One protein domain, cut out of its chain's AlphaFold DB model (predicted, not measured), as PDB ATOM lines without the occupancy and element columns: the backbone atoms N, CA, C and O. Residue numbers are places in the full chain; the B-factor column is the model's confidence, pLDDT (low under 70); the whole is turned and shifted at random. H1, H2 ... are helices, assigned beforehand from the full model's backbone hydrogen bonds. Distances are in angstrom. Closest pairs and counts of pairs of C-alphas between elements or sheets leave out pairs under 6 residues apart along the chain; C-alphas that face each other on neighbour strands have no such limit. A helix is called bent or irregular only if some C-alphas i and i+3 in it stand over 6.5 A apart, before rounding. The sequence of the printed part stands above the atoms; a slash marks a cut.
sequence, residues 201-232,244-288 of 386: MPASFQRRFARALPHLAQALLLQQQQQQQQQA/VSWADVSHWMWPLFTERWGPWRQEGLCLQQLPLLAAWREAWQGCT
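This is residues 201 to 232 and 244 to 288 of the 386 residues of an uncharacterized protein of Scenedesmus sp. NREL 46B-D3 (UniProt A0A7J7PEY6). Look first for an open, branching arrangement of helices around the longest one, H2: H1 makes a corner with its first residues, and H3 packs on its first half with residues 246 to 247 alone. H3 and H4 follow each other away from H2, the link from residue 268 to 276 folds back, and H5 leads off as an arm; H4 touches no helix, and H5 touches no helix but is near H2. You have 77 residues printed, with five named helices in the order H1 H2 H3 H4 H5 and no named strand; the class is all helix. The whole is only just compact, close to loose, with a radius of gyration of the C-alphas of 13.4 A, and it spans 43 by 35 by 21 A.

Find C-alpha 214 at (-34.851, 37.989, 53.869); from there H2, residues 214 to 230, runs 24.6 A to C-alpha 230 at (-13.893, 50.821, 54.812). Before it, H1 takes residues 205 to 212 and is 10.3 A long. Beyond the cut, H3 takes residues 246 to 257, 12.6 A, and H4 residues 259 to 267, 13.6 A. Both are irregular: C-alphas 251 and 254 in H3, and C-alphas 260 and 263 in H4, are 7.5 A apart. H5, residues 277 to 286, runs 14.0 A and ends at C-alpha 286 at (-22.880, 32.174, 67.065).

Start at H2, where residues 217 to 224 touch residues 246 to 247 of H3; the closest C-alphas, of Leu 220 and Trp 246, are 4.7 A apart. The two run opposite ways at a shallow tilt of 33 degrees, only just short of steep. H1 and H2 touch only at the corner, with the C-alphas of Ala 210 and Ala 217 closest at 5.2 A, and run opposite ways at a steep tilt of 52 degrees. H1 is close to H3 but not clearly touching, Phe 205 to Trp 254 being 7.9 A between C-alphas. H5 is close to H2 but not clearly touching, about perpendicular at 77 degrees; the closest C-alphas, of Leu 216 and Trp 280, are 6.9 A apart. H3 and H4 meet only through their link, and H4 and H5 are apart. In H1, H2 and H5 each O i to N i+4 pair is within hydrogen-bond range; in H3 it is 4 of 8 and in H4 3 of 5.

The two C-alphas farthest apart, those of Ala 232 and Glu 267, are 43.8 A apart. Residues 233 to 243 are not printed, and C-alphas 232 and 244 are 18.5 A apart across this cut. Of the links printed whole, H1 to H2 and H3 to H4 are tight and H4 to H5 is short. Mean pLDDT of the printed part is 83.5; look for values under 70 at residues 231 to 232 and 279 to 288.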
ATOM      1  N   MET A 201     -27.614  40.825  36.325       93.00
ATOM      2  CA  MET A 201     -28.628  40.241  37.192       93.00
ATOM      3  C   MET A 201     -30.034  40.686  36.737       93.00
ATOM      4  O   MET A 201     -30.259  41.884  36.540       93.00
ATOM      5  N   PRO A 202     -31.013  39.767  36.613       92.56
ATOM      6  CA  PRO A 202     -32.380  40.138  36.265       92.56
ATOM      7  C   PRO A 202     -32.949  41.178  37.239       92.56
ATOM      8  O   PRO A 202     -32.824  41.027  38.453       92.56
ATOM      9  N   ALA A 203     -33.661  42.190  36.733       90.69
ATOM     10  CA  ALA A 203     -34.183  43.288  37.559       90.69
ATOM     11  C   ALA A 203     -35.105  42.824  38.709       90.69
ATOM     12  O   ALA A 203     -35.180  43.458  39.761       90.69
ATOM     13  N   SER A 204     -35.805  41.698  38.537       93.25
ATOM     14  CA  SER A 204     -36.666  41.111  39.570       93.25
ATOM     15  C   SER A 204     -35.917  40.235  40.580       93.25
ATOM     16  O   SER A 204     -36.499  39.867  41.602       93.25
ATOM     17  N   PHE A 205     -34.653  39.882  40.320       94.75
ATOM     18  CA  PHE A 205     -33.890  38.950  41.147       94.75
ATOM     19  C   PHE A 205     -33.750  39.459  42.576       94.75
ATOM     20  O   PHE A 205     -34.125  38.736  43.488       94.75
ATOM     21  N   GLN A 206     -33.322  40.710  42.779       94.94
ATOM     22  CA  GLN A 206     -33.150  41.278  44.122       94.94
ATOM     23  C   GLN A 206     -34.419  41.155  44.968       94.94
ATOM     24  O   GLN A 206     -34.371  40.726  46.118       94.94
ATOM     25  N   ARG A 207     -35.574  41.486  44.381       94.81
ATOM     26  CA  ARG A 207     -36.867  41.410  45.066       94.81
ATOM     27  C   ARG A 207     -37.247  39.970  45.413       94.81
ATOM     28  O   ARG A 207     -37.752  39.730  46.504       94.81
ATOM     29  N   ARG A 208     -37.028  39.024  44.494       94.19
ATOM     30  CA  ARG A 208     -37.301  37.597  44.733       94.19
ATOM     31  C   ARG A 208     -36.356  37.018  45.781       94.19
ATOM     32  O   ARG A 208     -36.819  36.340  46.686       94.19
ATOM     33  N   PHE A 209     -35.074  37.353  45.701       93.69
ATOM     34  CA  PHE A 209     -34.053  36.940  46.654       93.69
ATOM     35  C   PHE A 209     -34.368  37.447  48.063       93.69
ATOM     36  O   PHE A 209     -34.402  36.659  48.997       93.69
ATOM     37  N   ALA A 210     -34.684  38.736  48.216       94.06
ATOM     38  CA  ALA A 210     -35.047  39.318  49.509       94.06
ATOM     39  C   ALA A 210     -36.354  38.748  50.081       94.06
ATOM     40  O   ALA A 210     -36.518  38.700  51.294       94.06
ATOM     41  N   ARG A 211     -37.280  38.302  49.226       93.62
ATOM     42  CA  ARG A 211     -38.501  37.620  49.668       93.62
ATOM     43  C   ARG A 211     -38.223  36.193  50.134       93.62
ATOM     44  O   ARG A 211     -38.737  35.795  51.166       93.62
ATOM     45  N   ALA A 212     -37.432  35.442  49.369       89.00
ATOM     46  CA  ALA A 212     -37.134  34.043  49.659       89.00
ATOM     47  C   ALA A 212     -36.145  33.882  50.825       89.00
ATOM     48  O   ALA A 212     -36.248  32.940  51.599       89.00
ATOM     49  N   LEU A 213     -35.181  34.798  50.950       90.00
ATOM     50  CA  LEU A 213     -34.077  34.739  51.909       90.00
ATOM     51  C   LEU A 213     -33.873  36.105  52.596       90.00
ATOM     52  O   LEU A 213     -32.804  36.711  52.453       90.00
ATOM     53  N   PRO A 214     -34.867  36.619  53.347       89.75
ATOM     54  CA  PRO A 214     -34.851  37.989  53.869       89.75
ATOM     55  C   PRO A 214     -33.635  38.285  54.745       89.75
ATOM     56  O   PRO A 214     -33.007  39.336  54.610       89.75
ATOM     57  N   HIS A 215     -33.242  37.342  55.600       87.31
ATOM     58  CA  HIS A 215     -32.122  37.559  56.509       87.31
ATOM     59  C   HIS A 215     -30.753  37.500  55.822       87.31
ATOM     60  O   HIS A 215     -29.884  38.316  56.128       87.31
ATOM     61  N   LEU A 216     -30.561  36.585  54.865       89.19
ATOM     62  CA  LEU A 216     -29.330  36.540  54.073       89.19
ATOM     63  C   LEU A 216     -29.210  37.797  53.204       89.19
ATOM     64  O   LEU A 216     -28.138  38.390  53.128       89.19
ATOM     65  N   ALA A 217     -30.314  38.243  52.597       91.56
ATOM     66  CA  ALA A 217     -30.352  39.485  51.831       91.56
ATOM     67  C   ALA A 217     -29.940  40.686  52.691       91.56
ATOM     68  O   ALA A 217     -29.091  41.477  52.281       91.56
ATOM     69  N   GLN A 218     -30.482  40.788  53.908       90.56
ATOM     70  CA  GLN A 218     -30.116  41.842  54.849       90.56
ATOM     71  C   GLN A 218     -28.629  41.782  55.226       90.56
ATOM     72  O   GLN A 218     -27.964  42.815  55.231       90.56
ATOM     73  N   ALA A 219     -28.092  40.590  55.502       87.94
ATOM     74  CA  ALA A 219     -26.681  40.415  55.842       87.94
ATOM     75  C   ALA A 219     -25.752  40.862  54.700       87.94
ATOM     76  O   ALA A 219     -24.823  41.634  54.927       87.94
ATOM     77  N   LEU A 220     -26.045  40.457  53.461       90.75
ATOM     78  CA  LEU A 220     -25.271  40.836  52.274       90.75
ATOM     79  C   LEU A 220     -25.308  42.350  52.002       90.75
ATOM     80  O   LEU A 220     -24.300  42.933  51.597       90.75
ATOM     81  N   LEU A 221     -26.454  42.998  52.232       92.19
ATOM     82  CA  LEU A 221     -26.611  44.451  52.088       92.19
ATOM     83  C   LEU A 221     -25.866  45.228  53.179       92.19
ATOM     84  O   LEU A 221     -25.264  46.262  52.892       92.19
ATOM     85  N   LEU A 222     -25.885  44.743  54.421       89.81
ATOM     86  CA  LEU A 222     -25.095  45.331  55.508       89.81
ATOM     87  C   LEU A 222     -23.598  45.193  55.232       89.81
ATOM     88  O   LEU A 222     -22.857  46.158  55.402       89.81
ATOM     89  N   GLN A 223     -23.166  44.028  54.744       88.06
ATOM     90  CA  GLN A 223     -21.779  43.784  54.364       88.06
ATOM     91  C   GLN A 223     -21.314  44.746  53.261       88.06
ATOM     92  O   GLN A 223     -20.222  45.304  53.348       88.06
ATOM     93  N   GLN A 224     -22.161  44.999  52.259       90.75
ATOM     94  CA  GLN A 224     -21.876  45.969  51.200       90.75
ATOM     95  C   GLN A 224     -21.692  47.391  51.756       90.75
ATOM     96  O   GLN A 224     -20.751  48.082  51.372       90.75
ATOM     97  N   GLN A 225     -22.556  47.829  52.676       89.50
ATOM     98  CA  GLN A 225     -22.443  49.155  53.296       89.50
ATOM     99  C   GLN A 225     -21.150  49.301  54.108       89.50
ATOM    100  O   GLN A 225     -20.480  50.326  54.016       89.50
ATOM    101  N   GLN A 226     -20.768  48.266  54.864       85.94
ATOM    102  CA  GLN A 226     -19.518  48.266  55.630       85.94
ATOM    103  C   GLN A 226     -18.289  48.354  54.719       85.94
ATOM    104  O   GLN A 226     -17.378  49.129  54.993       85.94
ATOM    105  N   GLN A 227     -18.276  47.614  53.607       85.06
ATOM    106  CA  GLN A 227     -17.178  47.663  52.636       85.06
ATOM    107  C   GLN A 227     -17.032  49.042  51.988       85.06
ATOM    108  O   GLN A 227     -15.913  49.526  51.839       85.06
ATOM    109  N   GLN A 228     -18.143  49.708  51.666       84.19
ATOM    110  CA  GLN A 228     -18.120  51.073  51.125       84.19
ATOM    111  C   GLN A 228     -17.564  52.092  52.129       84.19
ATOM    112  O   GLN A 228     -16.902  53.045  51.728       84.19
ATOM    113  N   GLN A 229     -17.797  51.888  53.430       80.38
ATOM    114  CA  GLN A 229     -17.237  52.735  54.488       80.38
ATOM    115  C   GLN A 229     -15.736  52.474  54.695       80.38
ATOM    116  O   GLN A 229     -14.973  53.419  54.860       80.38
ATOM    117  N   GLN A 230     -15.299  51.211  54.628       70.69
ATOM    118  CA  GLN A 230     -13.893  50.821  54.812       70.69
ATOM    119  C   GLN A 230     -13.010  51.149  53.596       70.69
ATOM    120  O   GLN A 230     -11.836  51.470  53.761       70.69
ATOM    121  N   GLN A 231     -13.554  51.159  52.374       57.06
ATOM    122  CA  GLN A 231     -12.815  51.576  51.172       57.06
ATOM    123  C   GLN A 231     -12.309  53.030  51.230       57.06
ATOM    124  O   GLN A 231     -11.386  53.373  50.495       57.06
ATOM    125  N   ALA A 232     -12.849  53.868  52.122       51.12
ATOM    126  CA  ALA A 232     -12.346  55.219  52.356       51.12
ATOM    127  C   ALA A 232     -11.053  55.270  53.206       51.12
ATOM    128  O   ALA A 232     -10.353  56.279  53.165       51.12
ATOM    129  N   VAL A 244     -18.279  37.967  51.360       85.25
ATOM    130  CA  VAL A 244     -19.218  38.142  50.243       85.25
ATOM    131  C   VAL A 244     -20.302  39.169  50.606       85.25
ATOM    132  O   VAL A 244     -20.924  39.086  51.665       85.25
ATOM    133  N   SER A 245     -20.548  40.120  49.710       91.12
ATOM    134  CA  SER A 245     -21.509  41.214  49.835       91.12
ATOM    135  C   SER A 245     -22.593  41.163  48.752       91.12
ATOM    136  O   SER A 245     -22.537  40.388  47.795       91.12
ATOM    137  N   TRP A 246     -23.592  42.044  48.863       93.56
ATOM    138  CA  TRP A 246     -24.600  42.203  47.812       93.56
ATOM    139  C   TRP A 246     -24.000  42.645  46.466       93.56
ATOM    140  O   TRP A 246     -24.547  42.302  45.417       93.56
ATOM    141  N   ALA A 247     -22.865  43.359  46.477       91.38
ATOM    142  CA  ALA A 247     -22.175  43.754  45.251       91.38
ATOM    143  C   ALA A 247     -21.770  42.513  44.445       91.38
ATOM    144  O   ALA A 247     -22.103  42.420  43.266       91.38
ATOM    145  N   ASP A 248     -21.179  41.521  45.111       90.19
ATOM    146  CA  ASP A 248     -20.721  40.269  44.500       90.19
ATOM    147  C   ASP A 248     -21.896  39.468  43.931       90.19
ATOM    148  O   ASP A 248     -21.856  38.988  42.793       90.19
ATOM    149  N   VAL A 249     -22.995  39.398  44.691       92.44
ATOM    150  CA  VAL A 249     -24.229  38.740  44.248       92.44
ATOM    151  C   VAL A 249     -24.804  39.398  43.008       92.44
ATOM    152  O   VAL A 249     -25.073  38.711  42.021       92.44
ATOM    153  N   SER A 250     -24.949  40.719  43.029       92.62
ATOM    154  CA  SER A 250     -25.494  41.467  41.899       92.62
ATOM    155  C   SER A 250     -24.587  41.448  40.667       92.62
ATOM    156  O   SER A 250     -25.089  41.483  39.543       92.62
ATOM    157  N   HIS A 251     -23.270  41.360  40.872       89.31
ATOM    158  CA  HIS A 251     -22.292  41.384  39.798       89.31
ATOM    159  C   HIS A 251     -22.195  40.035  39.087       89.31
ATOM    160  O   HIS A 251     -22.294  39.984  37.863       89.31
ATOM    161  N   TRP A 252     -22.034  38.940  39.837       89.44
ATOM    162  CA  TRP A 252     -21.751  37.640  39.228       89.44
ATOM    163  C   TRP A 252     -22.335  36.431  39.961       89.44
ATOM    164  O   TRP A 252     -22.571  35.420  39.304       89.44
ATOM    165  N   MET A 253     -22.592  36.484  41.279       92.56
ATOM    166  CA  MET A 253     -23.005  35.273  42.018       92.56
ATOM    167  C   MET A 253     -24.486  34.928  41.876       92.56
ATOM    168  O   MET A 253     -24.873  33.814  42.224       92.56
ATOM    169  N   TRP A 254     -25.337  35.828  41.374       92.75
ATOM    170  CA  TRP A 254     -26.779  35.579  41.247       92.75
ATOM    171  C   TRP A 254     -27.155  34.238  40.567       92.75
ATOM    172  O   TRP A 254     -28.122  33.622  41.028       92.75
ATOM    173  N   PRO A 255     -26.425  33.697  39.559       92.19
ATOM    174  CA  PRO A 255     -26.756  32.401  38.967       92.19
ATOM    175  C   PRO A 255     -26.554  31.220  39.927       92.19
ATOM    176  O   PRO A 255     -27.181  30.175  39.738       92.19
ATOM    177  N   LEU A 256     -25.715  31.363  40.963       92.25
ATOM    178  CA  LEU A 256     -25.500  30.340  41.996       92.25
ATOM    179  C   LEU A 256     -26.742  30.125  42.874       92.25
ATOM    180  O   LEU A 256     -26.888  29.066  43.476       92.25
ATOM    181  N   PHE A 257     -27.648  31.106  42.924       90.88
ATOM    182  CA  PHE A 257     -28.884  31.057  43.712       90.88
ATOM    183  C   PHE A 257     -30.112  30.652  42.886       90.88
ATOM    184  O   PHE A 257     -31.248  30.877  43.297       90.88
ATOM    185  N   THR A 258     -29.896  30.089  41.699       86.62
ATOM    186  CA  THR A 258     -30.970  29.520  40.879       86.62
ATOM    187  C   THR A 258     -31.171  28.042  41.211       86.62
ATOM    188  O   THR A 258     -30.247  27.355  41.645       86.62
ATOM    189  N   GLU A 259     -32.372  27.521  40.971       83.12
ATOM    190  CA  GLU A 259     -32.758  26.152  41.353       83.12
ATOM    191  C   GLU A 259     -31.973  25.053  40.624       83.12
ATOM    192  O   GLU A 259     -31.909  23.917  41.089       83.12
ATOM    193  N   ARG A 260     -31.295  25.393  39.518       86.50
ATOM    194  CA  ARG A 260     -30.535  24.456  38.669       86.50
ATOM    195  C   ARG A 260     -29.440  23.665  39.401       86.50
ATOM    196  O   ARG A 260     -28.893  22.703  38.849       86.50
ATOM    197  N   TRP A 261     -29.054  24.125  40.588       88.38
ATOM    198  CA  TRP A 261     -28.007  23.534  41.415       88.38
ATOM    199  C   TRP A 261     -28.552  22.700  42.569       88.38
ATOM    200  O   TRP A 261     -27.828  21.834  43.050       88.38
ATOM    201  N   GLY A 262     -29.798  22.933  42.994       88.25
ATOM    202  CA  GLY A 262     -30.381  22.367  44.213       88.25
ATOM    203  C   GLY A 262     -30.241  20.845  44.312       88.25
ATOM    204  O   GLY A 262     -29.607  20.385  45.266       88.25
ATOM    205  N   PRO A 263     -30.719  20.074  43.312       89.56
ATOM    206  CA  PRO A 263     -30.622  18.615  43.329       89.56
ATOM    207  C   PRO A 263     -29.179  18.113  43.441       89.56
ATOM    208  O   PRO A 263     -28.850  17.329  44.324       89.56
ATOM    209  N   TRP A 264     -28.263  18.640  42.618       91.31
ATOM    210  CA  TRP A 264     -26.859  18.215  42.659       91.31
ATOM    211  C   TRP A 264     -26.155  18.620  43.959       91.31
ATOM    212  O   TRP A 264     -25.341  17.860  44.480       91.31
ATOM    213  N   ARG A 265     -26.478  19.792  44.517       92.19
ATOM    214  CA  ARG A 265     -25.930  20.231  45.803       92.19
ATOM    215  C   ARG A 265     -26.349  19.300  46.933       92.19
ATOM    216  O   ARG A 265     -25.494  18.926  47.726       92.19
ATOM    217  N   GLN A 266     -27.614  18.894  46.985       90.75
ATOM    218  CA  GLN A 266     -28.102  17.993  48.029       90.75
ATOM    219  C   GLN A 266     -27.604  16.560  47.839       90.75
ATOM    220  O   GLN A 266     -27.024  15.989  48.758       90.75
ATOM    221  N   GLU A 267     -27.805  15.994  46.652       88.62
ATOM    222  CA  GLU A 267     -27.578  14.571  46.389       88.62
ATOM    223  C   GLU A 267     -26.109  14.259  46.081       88.62
ATOM    224  O   GLU A 267     -25.588  13.232  46.507       88.62
ATOM    225  N   GLY A 268     -25.426  15.147  45.353       87.81
ATOM    226  CA  GLY A 268     -24.041  14.947  44.920       87.81
ATOM    227  C   GLY A 268     -22.995  15.513  45.881       87.81
ATOM    228  O   GLY A 268     -21.917  14.933  46.018       87.81
ATOM    229  N   LEU A 269     -23.303  16.635  46.542       90.88
ATOM    230  CA  LEU A 269     -22.358  17.372  47.392       90.88
ATOM    231  C   LEU A 269     -22.740  17.405  48.879       90.88
ATOM    232  O   LEU A 269     -21.979  17.943  49.681       90.88
ATOM    233  N   CYS A 270     -23.879  16.833  49.278       91.00
ATOM    234  CA  CYS A 270     -24.361  16.867  50.665       91.00
ATOM    235  C   CYS A 270     -24.433  18.296  51.255       91.00
ATOM    236  O   CYS A 270     -24.210  18.503  52.450       91.00
ATOM    237  N   LEU A 271     -24.728  19.288  50.413       89.06
ATOM    238  CA  LEU A 271     -24.873  20.703  50.753       89.06
ATOM    239  C   LEU A 271     -26.351  21.112  50.839       89.06
ATOM    240  O   LEU A 271     -27.250  20.432  50.350       89.06
ATOM    241  N   GLN A 272     -26.608  22.285  51.424       88.94
ATOM    242  CA  GLN A 272     -27.913  22.949  51.311       88.94
ATOM    243  C   GLN A 272     -28.194  23.335  49.850       88.94
ATOM    244  O   GLN A 272     -27.258  23.652  49.109       88.94
ATOM    245  N   GLN A 273     -29.471  23.376  49.442       87.31
ATOM    246  CA  GLN A 273     -29.849  23.677  48.048       87.31
ATOM    247  C   GLN A 273     -29.288  25.004  47.542       87.31
ATOM    248  O   GLN A 273     -28.950  25.108  46.368       87.31
ATOM    249  N   LEU A 274     -29.160  25.998  48.425       88.25
ATOM    250  CA  LEU A 274     -28.617  27.306  48.085       88.25
ATOM    251  C   LEU A 274     -27.278  27.553  48.802       88.25
ATOM    252  O   LEU A 274     -27.096  27.108  49.942       88.25
ATOM    253  N   PRO A 275     -26.335  28.251  48.143       87.19
ATOM    254  CA  PRO A 275     -25.087  28.714  48.745       87.19
ATOM    255  C   PRO A 275     -25.284  29.594  49.976       87.19
ATOM    256  O   PRO A 275     -26.329  30.225  50.142       87.19
ATOM    257  N   LEU A 276     -24.237  29.697  50.799       82.44
ATOM    258  CA  LEU A 276     -24.115  30.624  51.938       82.44
ATOM    259  C   LEU A 276     -25.110  30.411  53.092       82.44
ATOM    260  O   LEU A 276     -24.932  31.004  54.151       82.44
ATOM    261  N   LEU A 277     -26.119  29.545  52.946       76.69
ATOM    262  CA  LEU A 277     -27.118  29.308  53.992       76.69
ATOM    263  C   LEU A 277     -26.518  28.715  55.270       76.69
ATOM    264  O   LEU A 277     -26.910  29.116  56.362       76.69
ATOM    265  N   ALA A 278     -25.582  27.770  55.148       71.56
ATOM    266  CA  ALA A 278     -24.937  27.146  56.305       71.56
ATOM    267  C   ALA A 278     -24.045  28.147  57.053       71.56
ATOM    268  O   ALA A 278     -24.257  28.378  58.241       71.56
ATOM    269  N   ALA A 279     -23.140  28.818  56.330       66.56
ATOM    270  CA  ALA A 279     -22.252  29.835  56.896       66.56
ATOM    271  C   ALA A 279     -23.038  30.980  57.555       66.56
ATOM    272  O   ALA A 279     -22.697  31.421  58.649       66.56
ATOM    273  N   TRP A 280     -24.140  31.421  56.936       68.69
ATOM    274  CA  TRP A 280     -25.015  32.438  57.514       68.69
ATOM    275  C   TRP A 280     -25.722  31.957  58.789       68.69
ATOM    276  O   TRP A 280     -25.751  32.684  59.781       68.69
ATOM    277  N   ARG A 281     -26.256  30.729  58.804       65.62
ATOM    278  CA  ARG A 281     -26.892  30.159  60.005       65.62
ATOM    279  C   ARG A 281     -25.902  30.029  61.157       65.62
ATOM    280  O   ARG A 281     -26.252  30.379  62.278       65.62
ATOM    281  N   GLU A 282     -24.681  29.582  60.888       60.50
ATOM    282  CA  GLU A 282     -23.620  29.472  61.894       60.50
ATOM    283  C   GLU A 282     -23.180  30.847  62.418       60.50
ATOM    284  O   GLU A 282     -23.061  31.018  63.631       60.50
ATOM    285  N   ALA A 283     -23.045  31.852  61.541       57.41
ATOM    286  CA  ALA A 283     -22.808  33.250  61.928       57.41
ATOM    287  C   ALA A 283     -23.846  33.746  62.932       57.41
ATOM    288  O   ALA A 283     -23.530  34.345  63.958       57.41
ATOM    289  N   TRP A 284     -25.112  33.491  62.605       51.66
ATOM    290  CA  TRP A 284     -26.249  34.034  63.324       51.66
ATOM    291  C   TRP A 284     -26.509  33.290  64.634       51.66
ATOM    292  O   TRP A 284     -26.821  33.911  65.647       51.66
ATOM    293  N   GLN A 285     -26.330  31.967  64.646       49.03
ATOM    294  CA  GLN A 285     -26.409  31.151  65.861       49.03
ATOM    295  C   GLN A 285     -25.216  31.401  66.797       49.03
ATOM    296  O   GLN A 285     -25.387  31.363  68.010       49.03
ATOM    297  N   GLY A 286     -24.031  31.727  66.269       39.41
ATOM    298  CA  GLY A 286     -22.880  32.174  67.065       39.41
ATOM    299  C   GLY A 286     -23.103  33.525  67.753       39.41
ATOM    300  O   GLY A 286     -22.522  33.793  68.805       39.41
ATOM    301  N   CYS A 287     -24.020  34.344  67.232       35.62
ATOM    302  CA  CYS A 287     -24.539  35.540  67.893       35.62
ATOM    303  C   CYS A 287     -25.625  35.223  68.941       35.62
ATOM    304  O   CYS A 287     -26.522  36.036  69.170       35.62
ATOM    305  N   THR A 288     -25.555  34.072  69.625       32.09
ATOM    306  CA  THR A 288     -26.311  33.866  70.868       32.09
ATOM    307  C   THR A 288     -25.988  34.992  71.841       32.09
ATOM    308  O   THR A 288     -24.848  35.165  72.273       32.09
TER     309      THR A 288